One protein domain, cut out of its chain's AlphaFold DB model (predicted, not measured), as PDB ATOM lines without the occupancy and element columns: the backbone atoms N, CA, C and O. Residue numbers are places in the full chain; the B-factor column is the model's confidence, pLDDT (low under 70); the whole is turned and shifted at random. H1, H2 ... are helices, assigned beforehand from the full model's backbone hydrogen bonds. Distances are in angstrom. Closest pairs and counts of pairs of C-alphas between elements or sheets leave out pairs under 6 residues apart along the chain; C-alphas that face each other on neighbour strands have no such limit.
ATOM      1  N   LYS A   3     115.378 100.888 155.828       55.34
ATOM      2  CA  LYS A   3     114.275 101.767 155.357       55.34
ATOM      3  C   LYS A   3     113.950 102.995 156.236       55.34
ATOM      4  O   LYS A   3     113.225 103.880 155.794       55.34
ATOM      5  N   GLY A   4     114.429 103.048 157.482       58.19
ATOM      6  CA  GLY A   4     114.198 104.176 158.401       58.19
ATOM      7  C   GLY A   4     115.245 105.294 158.327       58.19
ATOM      8  O   GLY A   4     115.013 106.376 158.860       58.19
ATOM      9  N   VAL A   5     116.390 105.033 157.692       58.81
ATOM     10  CA  VAL A   5     117.484 106.003 157.509       58.81
ATOM     11  C   VAL A   5     117.331 106.711 156.164       58.81
ATOM     12  O   VAL A   5     117.369 107.934 156.095       58.81
ATOM     13  N   GLU A   6     117.045 105.939 155.120       58.50
ATOM     14  CA  GLU A   6     116.803 106.395 153.747       58.50
ATOM     15  C   GLU A   6     115.687 107.457 153.675       58.50
ATOM     16  O   GLU A   6     115.894 108.542 153.138       58.50
ATOM     17  N   LYS A   7     114.561 107.225 154.371       65.12
ATOM     18  CA  LYS A   7     113.462 108.201 154.509       65.12
ATOM     19  C   LYS A   7     113.863 109.540 155.143       65.12
ATOM     20  O   LYS A   7     113.177 110.528 154.910       65.12
ATOM     21  N   LYS A   8     114.922 109.590 155.961       69.88
ATOM     22  CA  LYS A   8     115.391 110.843 156.576       69.88
ATOM     23  C   LYS A   8     116.289 111.642 155.638       69.88
ATOM     24  O   LYS A   8     116.249 112.862 155.684       69.88
ATOM     25  N   TYR A   9     117.073 110.969 154.797       72.31
ATOM     26  CA  TYR A   9     117.888 111.645 153.788       72.31
ATOM     27  C   TYR A   9     117.028 112.285 152.698       72.31
ATOM     28  O   TYR A   9     117.288 113.428 152.344       72.31
ATOM     29  N   VAL A  10     115.986 111.585 152.233       78.62
ATOM     30  CA  VAL A  10     115.019 112.129 151.261       78.62
ATOM     31  C   VAL A  10     114.337 113.381 151.820       78.62
ATOM     32  O   VAL A  10     114.446 114.441 151.221       78.62
ATOM     33  N   MET A  11     113.771 113.292 153.030       78.50
ATOM     34  CA  MET A  11     113.111 114.415 153.708       78.50
ATOM     35  C   MET A  11     114.030 115.634 153.898       78.50
ATOM     36  O   MET A  11     113.627 116.751 153.613       78.50
ATOM     37  N   VAL A  12     115.286 115.437 154.323       86.81
ATOM     38  CA  VAL A  12     116.239 116.553 154.494       86.81
ATOM     39  C   VAL A  12     116.671 117.160 153.151       86.81
ATOM     40  O   VAL A  12     116.949 118.353 153.096       86.81
ATOM     41  N   ALA A  13     116.744 116.369 152.077       87.00
ATOM     42  CA  ALA A  13     117.044 116.889 150.744       87.00
ATOM     43  C   ALA A  13     115.877 117.725 150.194       87.00
ATOM     44  O   ALA A  13     116.107 118.849 149.755       87.00
ATOM     45  N   GLU A  14     114.645 117.216 150.311       88.06
ATOM     46  CA  GLU A  14     113.407 117.941 149.990       88.06
ATOM     47  C   GLU A  14     113.328 119.254 150.792       88.06
ATOM     48  O   GLU A  14     113.183 120.327 150.208       88.06
ATOM     49  N   ASP A  15     113.530 119.204 152.115       88.62
ATOM     50  CA  ASP A  15     113.535 120.390 152.984       88.62
ATOM     51  C   ASP A  15     114.567 121.443 152.534       88.62
ATOM     52  O   ASP A  15     114.264 122.636 152.544       88.62
ATOM     53  N   ILE A  16     115.779 121.032 152.127       89.38
ATOM     54  CA  ILE A  16     116.827 121.949 151.636       89.38
ATOM     55  C   ILE A  16     116.451 122.567 150.284       89.38
ATOM     56  O   ILE A  16     116.731 123.744 150.065       89.38
ATOM     57  N   GLU A  17     115.815 121.811 149.389       88.19
ATOM     58  CA  GLU A  17     115.379 122.299 148.076       88.19
ATOM     59  C   GLU A  17     114.236 123.326 148.190       88.19
ATOM     60  O   GLU A  17     114.191 124.296 147.433       88.19
ATOM     61  N   TYR A  18     113.371 123.191 149.202       88.69
ATOM     62  CA  TYR A  18     112.322 124.173 149.507       88.69
ATOM     63  C   TYR A  18     112.802 125.400 150.315       88.69
ATOM     64  O   TYR A  18     112.023 126.343 150.508       88.69
ATOM     65  N   LEU A  19     114.064 125.457 150.770       88.75
ATOM     66  CA  LEU A  19     114.606 126.634 151.464       88.75
ATOM     67  C   LEU A  19     114.890 127.792 150.497       88.75
ATOM     68  O   LEU A  19     115.849 127.785 149.727       88.75
ATOM     69  N   LYS A  20     114.114 128.872 150.627       84.44
ATOM     70  CA  LYS A  20     114.403 130.140 149.947       84.44
ATOM     71  C   LYS A  20     115.478 130.934 150.691       84.44
ATOM     72  O   LYS A  20     115.253 131.423 151.800       84.44
ATOM     73  N   PHE A  21     116.632 131.124 150.057       81.69
ATOM     74  CA  PHE A  21     117.746 131.921 150.587       81.69
ATOM     75  C   PHE A  21     117.530 133.434 150.403       81.69
ATOM     76  O   PHE A  21     118.335 134.124 149.793       81.69
ATOM     77  N   GLU A  22     116.444 133.969 150.964       82.44
ATOM     78  CA  GLU A  22     116.077 135.399 150.895       82.44
ATOM     79  C   GLU A  22     116.882 136.291 151.868       82.44
ATOM     80  O   GLU A  22     116.624 137.488 151.979       82.44
ATOM     81  N   LYS A  23     117.817 135.718 152.643       80.25
ATOM     82  CA  LYS A  23     118.531 136.407 153.732       80.25
ATOM     83  C   LYS A  23     120.011 136.034 153.774       80.25
ATOM     84  O   LYS A  23     120.361 134.855 153.750       80.25
ATOM     85  N   GLY A  24     120.855 137.042 153.980       79.38
ATOM     86  CA  GLY A  24     122.295 136.903 154.204       79.38
ATOM     87  C   GLY A  24     123.146 137.449 153.050       79.38
ATOM     88  O   GLY A  24     122.632 137.666 151.955       79.38
ATOM     89  N   PRO A  25     124.461 137.628 153.274       89.25
ATOM     90  CA  PRO A  25     125.351 138.357 152.363       89.25
ATOM     91  C   PRO A  25     125.632 137.632 151.038       89.25
ATOM     92  O   PRO A  25     126.322 138.169 150.179       89.25
ATOM     93  N   TRP A  26     125.106 136.416 150.853       84.06
ATOM     94  CA  TRP A  26     125.256 135.613 149.636       84.06
ATOM     95  C   TRP A  26     124.626 136.264 148.399       84.06
ATOM     96  O   TRP A  26     125.149 136.090 147.304       84.06
ATOM     97  N   LEU A  27     123.538 137.024 148.575       83.50
ATOM     98  CA  LEU A  27     122.889 137.794 147.504       83.50
ATOM     99  C   LEU A  27     123.541 139.169 147.269       83.50
ATOM    100  O   LEU A  27     123.224 139.834 146.290       83.50
ATOM    101  N   GLU A  28     124.434 139.602 148.163       82.88
ATOM    102  CA  GLU A  28     125.098 140.916 148.128       82.88
ATOM    103  C   GLU A  28     126.477 140.861 147.437       82.88
ATOM    104  O   GLU A  28     127.187 141.862 147.393       82.88
ATOM    105  N   GLN A  29     126.889 139.690 146.937       87.38
ATOM    106  CA  GLN A  29     128.185 139.491 146.284       87.38
ATOM    107  C   GLN A  29     128.120 139.867 144.797       87.38
ATOM    108  O   GLN A  29     127.336 139.291 144.045       87.38
ATOM    109  N   ASP A  30     128.989 140.779 144.365       90.25
ATOM    110  CA  ASP A  30     129.232 141.084 142.953       90.25
ATOM    111  C   ASP A  30     130.401 140.254 142.380       90.25
ATOM    112  O   ASP A  30     131.161 139.611 143.114       90.25
ATOM    113  N   ASP A  31     130.572 140.274 141.052       92.81
ATOM    114  CA  ASP A  31     131.649 139.546 140.356       92.81
ATOM    115  C   ASP A  31     133.047 139.902 140.894       92.81
ATOM    116  O   ASP A  31     133.947 139.060 140.949       92.81
ATOM    117  N   VAL A  32     133.221 141.151 141.336       93.19
ATOM    118  CA  VAL A  32     134.461 141.671 141.921       93.19
ATOM    119  C   VAL A  32     134.730 141.030 143.284       93.19
ATOM    120  O   VAL A  32     135.835 140.540 143.532       93.19
ATOM    121  N   THR A  33     133.731 140.970 144.165       92.31
ATOM    122  CA  THR A  33     133.867 140.344 145.485       92.31
ATOM    123  C   THR A  33     134.044 138.830 145.358       92.31
ATOM    124  O   THR A  33     134.917 138.265 146.023       92.31
ATOM    125  N   PHE A  34     133.335 138.171 144.433       93.31
ATOM    126  CA  PHE A  34     133.580 136.762 144.104       93.31
ATOM    127  C   PHE A  34     135.005 136.515 143.594       93.31
ATOM    128  O   PHE A  34     135.640 135.546 144.018       93.31
ATOM    129  N   HIS A  35     135.545 137.391 142.739       93.56
ATOM    130  CA  HIS A  35     136.929 137.296 142.272       93.56
ATOM    131  C   HIS A  35     137.937 137.397 143.430       93.56
ATOM    132  O   HIS A  35     138.841 136.563 143.533       93.56
ATOM    133  N   TYR A  36     137.760 138.351 144.352       91.94
ATOM    134  CA  TYR A  36     138.631 138.475 145.526       91.94
ATOM    135  C   TYR A  36     138.518 137.284 146.484       91.94
ATOM    136  O   TYR A  36     139.545 136.770 146.932       91.94
ATOM    137  N   ILE A  37     137.305 136.797 146.766       92.50
ATOM    138  CA  ILE A  37     137.094 135.594 147.588       92.50
ATOM    139  C   ILE A  37     137.778 134.386 146.942       92.50
ATOM    140  O   ILE A  37     138.473 133.635 147.627       92.50
ATOM    141  N   ARG A  38     137.652 134.225 145.622       93.88
ATOM    142  CA  ARG A  38     138.310 133.150 144.877       93.88
ATOM    143  C   ARG A  38     139.836 133.227 144.985       93.88
ATOM    144  O   ARG A  38     140.447 132.237 145.377       93.88
ATOM    145  N   MET A  39     140.441 134.391 144.731       93.00
ATOM    146  CA  MET A  39     141.894 134.573 144.877       93.00
ATOM    147  C   MET A  39     142.392 134.321 146.308       93.00
ATOM    148  O   MET A  39     143.497 133.810 146.496       93.00
ATOM    149  N   LEU A  40     141.594 134.663 147.325       91.25
ATOM    150  CA  LEU A  40     141.922 134.367 148.721       91.25
ATOM    151  C   LEU A  40     141.872 132.862 149.011       91.25
ATOM    152  O   LEU A  40     142.768 132.354 149.674       91.25
ATOM    153  N   VAL A  41     140.861 132.142 148.516       93.44
ATOM    154  CA  VAL A  41     140.663 130.703 148.782       93.44
ATOM    155  C   VAL A  41     141.637 129.809 147.997       93.44
ATOM    156  O   VAL A  41     141.998 128.729 148.475       93.44
ATOM    157  N   GLU A  42     142.090 130.244 146.818       94.31
ATOM    158  CA  GLU A  42     143.109 129.539 146.028       94.31
ATOM    159  C   GLU A  42     144.471 129.497 146.757       94.31
ATOM    160  O   GLU A  42     145.133 128.452 146.779       94.31
ATOM    161  N   ASP A  43     144.865 130.579 147.442       93.69
ATOM    162  CA  ASP A  43     146.114 130.642 148.209       93.69
ATOM    163  C   ASP A  43     145.962 130.086 149.638       93.69
ATOM    164  O   ASP A  43     145.675 130.789 150.613       93.69
ATOM    165  N   LYS A  44     146.238 128.785 149.774       93.44
ATOM    166  CA  LYS A  44     146.200 128.080 151.065       93.44
ATOM    167  C   LYS A  44     147.123 128.681 152.128       93.44
ATOM    168  O   LYS A  44     146.805 128.552 153.309       93.44
ATOM    169  N   GLN A  45     148.242 129.302 151.743       91.38
ATOM    170  CA  GLN A  45     149.167 129.888 152.710       91.38
ATOM    171  C   GLN A  45     148.590 131.189 153.266       91.38
ATOM    172  O   GLN A  45     148.512 131.321 154.483       91.38
ATOM    173  N   LYS A  46     148.059 132.081 152.414       90.06
ATOM    174  CA  LYS A  46     147.366 133.301 152.874       90.06
ATOM    175  C   LYS A  46     146.206 132.986 153.826       90.06
ATOM    176  O   LYS A  46     146.066 133.652 154.850       90.06
ATOM    177  N   VAL A  47     145.403 131.958 153.536       93.62
ATOM    178  CA  VAL A  47     144.316 131.522 154.439       93.62
ATOM    179  C   VAL A  47     144.867 130.983 155.764       93.62
ATOM    180  O   VAL A  47     144.328 131.296 156.826       93.62
ATOM    181  N   ALA A  48     145.949 130.199 155.731       92.69
ATOM    182  CA  ALA A  48     146.585 129.674 156.938       92.69
ATOM    183  C   ALA A  48     147.230 130.779 157.795       92.69
ATOM    184  O   ALA A  48     147.103 130.749 159.021       92.69
ATOM    185  N   ASP A  49     147.852 131.784 157.178       90.00
ATOM    186  CA  ASP A  49     148.527 132.890 157.864       90.00
ATOM    187  C   ASP A  49     147.560 133.723 158.722       90.00
ATOM    188  O   ASP A  49     147.923 134.154 159.818       90.00
ATOM    189  N   LEU A  50     146.293 133.854 158.307       89.50
ATOM    190  CA  LEU A  50     145.228 134.471 159.116       89.50
ATOM    191  C   LEU A  50     144.961 133.721 160.436       89.50
ATOM    192  O   LEU A  50     144.509 134.323 161.412       89.50
ATOM    193  N   THR A  51     145.260 132.418 160.497       90.94
ATOM    194  CA  THR A  51     145.161 131.610 161.727       90.94
ATOM    195  C   THR A  51     146.421 131.703 162.600       90.94
ATOM    196  O   THR A  51     146.353 131.504 163.817       90.94
ATOM    197  N   CYS A  52     147.562 132.076 162.011       88.44
ATOM    198  CA  CYS A  52     148.872 132.198 162.656       88.44
ATOM    199  C   CYS A  52     149.022 133.519 163.436       88.44
ATOM    200  O   CYS A  52     149.901 134.340 163.177       88.44
ATOM    201  N   ILE A  53     148.165 133.729 164.438       89.94
ATOM    202  CA  ILE A  53     148.147 134.965 165.232       89.94
ATOM    203  C   ILE A  53     149.444 135.093 166.067       89.94
ATOM    204  O   ILE A  53     149.685 134.251 166.937       89.94
ATOM    205  N   PRO A  54     150.234 136.186 165.945       86.19
ATOM    206  CA  PRO A  54     151.489 136.390 166.688       86.19
ATOM    207  C   PRO A  54     151.261 136.823 168.154       86.19
ATOM    208  O   PRO A  54     151.928 137.711 168.687       86.19
ATOM    209  N   ARG A  55     150.288 136.212 168.843       89.31
ATOM    210  CA  ARG A  55     149.943 136.481 170.247       89.31
ATOM    211  C   ARG A  55     150.321 135.291 171.121       89.31
ATOM    212  O   ARG A  55     149.866 134.173 170.907       89.31
ATOM    213  N   TYR A  56     151.120 135.540 172.159       89.44
ATOM    214  CA  TYR A  56     151.613 134.467 173.020       89.44
ATOM    215  C   TYR A  56     150.521 133.917 173.964       89.44
ATOM    216  O   TYR A  56     150.316 134.430 175.069       89.44
ATOM    217  N   LEU A  57     149.847 132.846 173.540       93.12
ATOM    218  CA  LEU A  57     148.832 132.100 174.291       93.12
ATOM    219  C   LEU A  57     149.386 130.733 174.755       93.12
ATOM    220  O   LEU A  57     149.618 129.860 173.922       93.12
ATOM    221  N   PRO A  58     149.591 130.498 176.068       88.50
ATOM    222  CA  PRO A  58     150.376 129.365 176.579       88.50
ATOM    223  C   PRO A  58     149.729 127.976 176.428       88.50
ATOM    224  O   PRO A  58     150.321 126.989 176.872       88.50
ATOM    225  N   GLU A  59     148.521 127.908 175.875       93.06
ATOM    226  CA  GLU A  59     147.805 126.692 175.492       93.06
ATOM    227  C   GLU A  59     148.090 126.260 174.042       93.06
ATOM    228  O   GLU A  59     147.974 125.073 173.754       93.06
ATOM    229  N   VAL A  60     148.478 127.191 173.157       90.56
ATOM    230  CA  VAL A  60     148.710 126.943 171.714       90.56
ATOM    231  C   VAL A  60     150.124 127.302 171.241       90.56
ATOM    232  O   VAL A  60     150.575 126.787 170.226       90.56
ATOM    233  N   THR A  61     150.860 128.150 171.967       92.31
ATOM    234  CA  THR A  61     152.240 128.505 171.606       92.31
ATOM    235  C   THR A  61     153.197 127.349 171.858       92.31
ATOM    236  O   THR A  61     153.411 126.962 173.013       92.31
ATOM    237  N   ILE A  62     153.828 126.879 170.791       92.00
ATOM    238  CA  ILE A  62     154.932 125.919 170.817       92.00
ATOM    239  C   ILE A  62     156.235 126.675 171.163       92.00
ATOM    240  O   ILE A  62     156.367 127.865 170.863       92.00
ATOM    241  N   GLY A  63     157.174 126.035 171.870       92.88
ATOM    242  CA  GLY A  63     158.503 126.608 172.112       92.88
ATOM    243  C   GLY A  63     159.373 126.544 170.854       92.88
ATOM    244  O   GLY A  63     159.202 125.639 170.050       92.88
ATOM    245  N   ALA A  64     160.331 127.464 170.686       92.94
ATOM    246  CA  ALA A  64     161.185 127.486 169.489       92.94
ATOM    247  C   ALA A  64     161.927 126.151 169.266       92.94
ATOM    248  O   ALA A  64     161.902 125.618 168.167       92.94
ATOM    249  N   HIS A  65     162.488 125.559 170.325       93.50
ATOM    250  CA  HIS A  65     163.165 124.259 170.241       93.50
ATOM    251  C   HIS A  65     162.220 123.108 169.862       93.50
ATOM    252  O   HIS A  65     162.563 122.299 169.005       93.50
ATOM    253  N   ASP A  66     161.020 123.064 170.456       92.06
ATOM    254  CA  ASP A  66     160.007 122.047 170.141       92.06
ATOM    255  C   ASP A  66     159.507 122.199 168.686       92.06
ATOM    256  O   ASP A  66     159.205 121.214 168.015       92.06
ATOM    257  N   TYR A  67     159.427 123.443 168.194       94.19
ATOM    258  CA  TYR A  67     159.073 123.766 166.812       94.19
ATOM    259  C   TYR A  67     160.172 123.349 165.829       94.19
ATOM    260  O   TYR A  67     159.857 122.707 164.832       94.19
ATOM    261  N   ASP A  68     161.440 123.658 166.111       96.06
ATOM    262  CA  ASP A  68     162.569 123.272 165.257       96.06
ATOM    263  C   ASP A  68     162.664 121.742 165.133       96.06
ATOM    264  O   ASP A  68     162.781 121.215 164.023       96.06
ATOM    265  N   GLU A  69     162.543 121.012 166.249       94.38
ATOM    266  CA  GLU A  69     162.522 119.543 166.249       94.38
ATOM    267  C   GLU A  69     161.363 119.002 165.396       94.38
ATOM    268  O   GLU A  69     161.583 118.172 164.511       94.38
ATOM    269  N   ALA A  70     160.145 119.523 165.585       93.06
ATOM    270  CA  ALA A  70     158.977 119.130 164.801       93.06
ATOM    271  C   ALA A  70     159.107 119.484 163.305       93.06
ATOM    272  O   ALA A  70     158.711 118.690 162.449       93.06
ATOM    273  N   TYR A  71     159.692 120.638 162.973       93.25
ATOM    274  CA  TYR A  71     159.916 121.092 161.600       93.25
ATOM    275  C   TYR A  71     160.917 120.194 160.864       93.25
ATOM    276  O   TYR A  71     160.649 119.746 159.744       93.25
ATOM    277  N   TYR A  72     162.055 119.870 161.488       92.62
ATOM    278  CA  TYR A  72     163.031 118.957 160.892       92.62
ATOM    279  C   TYR A  72     162.522 117.511 160.848       92.62
ATOM    280  O   TYR A  72     162.776 116.823 159.855       92.62
ATOM    281  N   ALA A  73     161.737 117.069 161.838       92.88
ATOM    282  CA  ALA A  73     161.046 115.781 161.788       92.88
ATOM    283  C   ALA A  73     160.086 115.720 160.585       92.88
ATOM    284  O   ALA A  73     160.233 114.840 159.733       92.88
ATOM    285  N   PHE A  74     159.191 116.702 160.427       93.06
ATOM    286  CA  PHE A  74     158.285 116.816 159.277       93.06
ATOM    287  C   PHE A  74     159.040 116.809 157.938       93.06
ATOM    288  O   PHE A  74     158.727 116.027 157.039       93.06
ATOM    289  N   LYS A  75     160.112 117.602 157.826       91.62
ATOM    290  CA  LYS A  75     160.957 117.658 156.624       91.62
ATOM    291  C   LYS A  75     161.676 116.337 156.324       91.62
ATOM    292  O   LYS A  75     161.982 116.064 155.163       91.62
ATOM    293  N   SER A  76     161.945 115.512 157.338       90.00
ATOM    294  CA  SER A  76     162.539 114.184 157.150       90.00
ATOM    295  C   SER A  76     161.517 113.129 156.704       90.00
ATOM    296  O   SER A  76     161.870 112.304 155.866       90.00
ATOM    297  N   LEU A  77     160.248 113.219 157.128       85.56
ATOM    298  CA  LEU A  77     159.160 112.356 156.634       85.56
ATOM    299  C   LEU A  77     158.962 112.487 155.114       85.56
ATOM    300  O   LEU A  77     158.829 111.485 154.410       85.56
ATOM    301  N   CYS A  78     159.034 113.713 154.585       61.28
ATOM    302  CA  CYS A  78     158.994 113.955 153.139       61.28
ATOM    303  C   CYS A  78     160.183 113.330 152.389       61.28
ATOM    304  O   CYS A  78     160.065 113.035 151.203       61.28
ATOM    305  N   ARG A  79     161.324 113.112 153.061       57.25
ATOM    306  CA  ARG A  79     162.493 112.439 152.475       57.25
ATOM    307  C   ARG A  79     162.403 110.922 152.568       57.25
ATOM    308  O   ARG A  79     162.843 110.262 151.645       57.25
ATOM    309  N   THR A  80     161.822 110.352 153.623       54.56
ATOM    310  CA  THR A  80     161.731 108.886 153.776       54.56
ATOM    311  C   THR A  80     160.747 108.218 152.813       54.56
ATOM    312  O   THR A  80     160.873 107.022 152.571       54.56
ATOM    313  N   ASN A  81     159.820 108.976 152.218       54.72
ATOM    314  CA  ASN A  81     158.959 108.497 151.126       54.72
ATOM    315  C   ASN A  81     159.650 108.519 149.744       54.72
ATOM    316  O   ASN A  81     159.060 108.081 148.762       54.72
ATOM    317  N   SER A  82     160.888 109.016 149.645       46.38
ATOM    318  CA  SER A  82     161.738 108.907 148.454       46.38
ATOM    319  C   SER A  82     162.971 108.077 148.800       46.38
ATOM    320  O   SER A  82     163.765 108.436 149.665       46.38
TER     321      SER A  82
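What this domain is: This is residues 3 to 82 of the 548 residues of the protein "NADH dehydrogenase [ubiquinone] 1 alpha subcomplex subunit 10, mitochondrial" of Acipenser ruthenus (UniProt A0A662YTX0). The longest helix, H4, lies at one end of an open, strung-out chain of four helices, and H1 lies at the other end. Between them H2 and H3 make a corner, and long links, residues 18 to 30 and 50 to 63, join this corner to H1 and H4, with no packed core. The printed part has 80 residues, with four named helices in the order H1, H2, H3, H4 and no named strand; the class is all helix. The whole is extended, with a radius of gyration of the C-alphas of 22.3 A and spans of 55 by 44 by 34 A.

Where its parts are: H4, residues 64 to 80, is 24.4 A long from first to last C-alpha and ends at C-alpha 80 at (161.731, 108.886, 153.776). H3 is residues 44 to 49, 8.6 A long. H2 is residues 31 to 42, 16.2 A long, and begins at C-alpha 31 at (131.649, 139.546, 140.356). H1, residues 3 to 17, is 21.8 A long and begins at C-alpha 3 at (114.275, 101.767, 155.357).

How they stand to each other: H4 touches no helix; it is apart from H3, H2 and H1. H2 and H3 only just touch, and only at the corner by their tight link, with 3 pairs of C-alphas within 8 A; the closest C-alphas are those of Val 41 and Val 47, 6.8 A apart. Their lines are about perpendicular, at 84 degrees. H1 is apart from H2 and H3. In H2 and H3 every O i to N i+4 pair is within hydrogen-bond range; in H4 12 of 13 are, in H1 9 of 11.

The domain as a whole: The two C-alphas farthest apart are those of Lys 3 and His 65, 55.8 A. The printed part has no cut. The links H1 to H2 and H3 to H4 are long. The mean pLDDT of the printed part is 85.3; residues 3 to 8 and 78 to 82 are under 70.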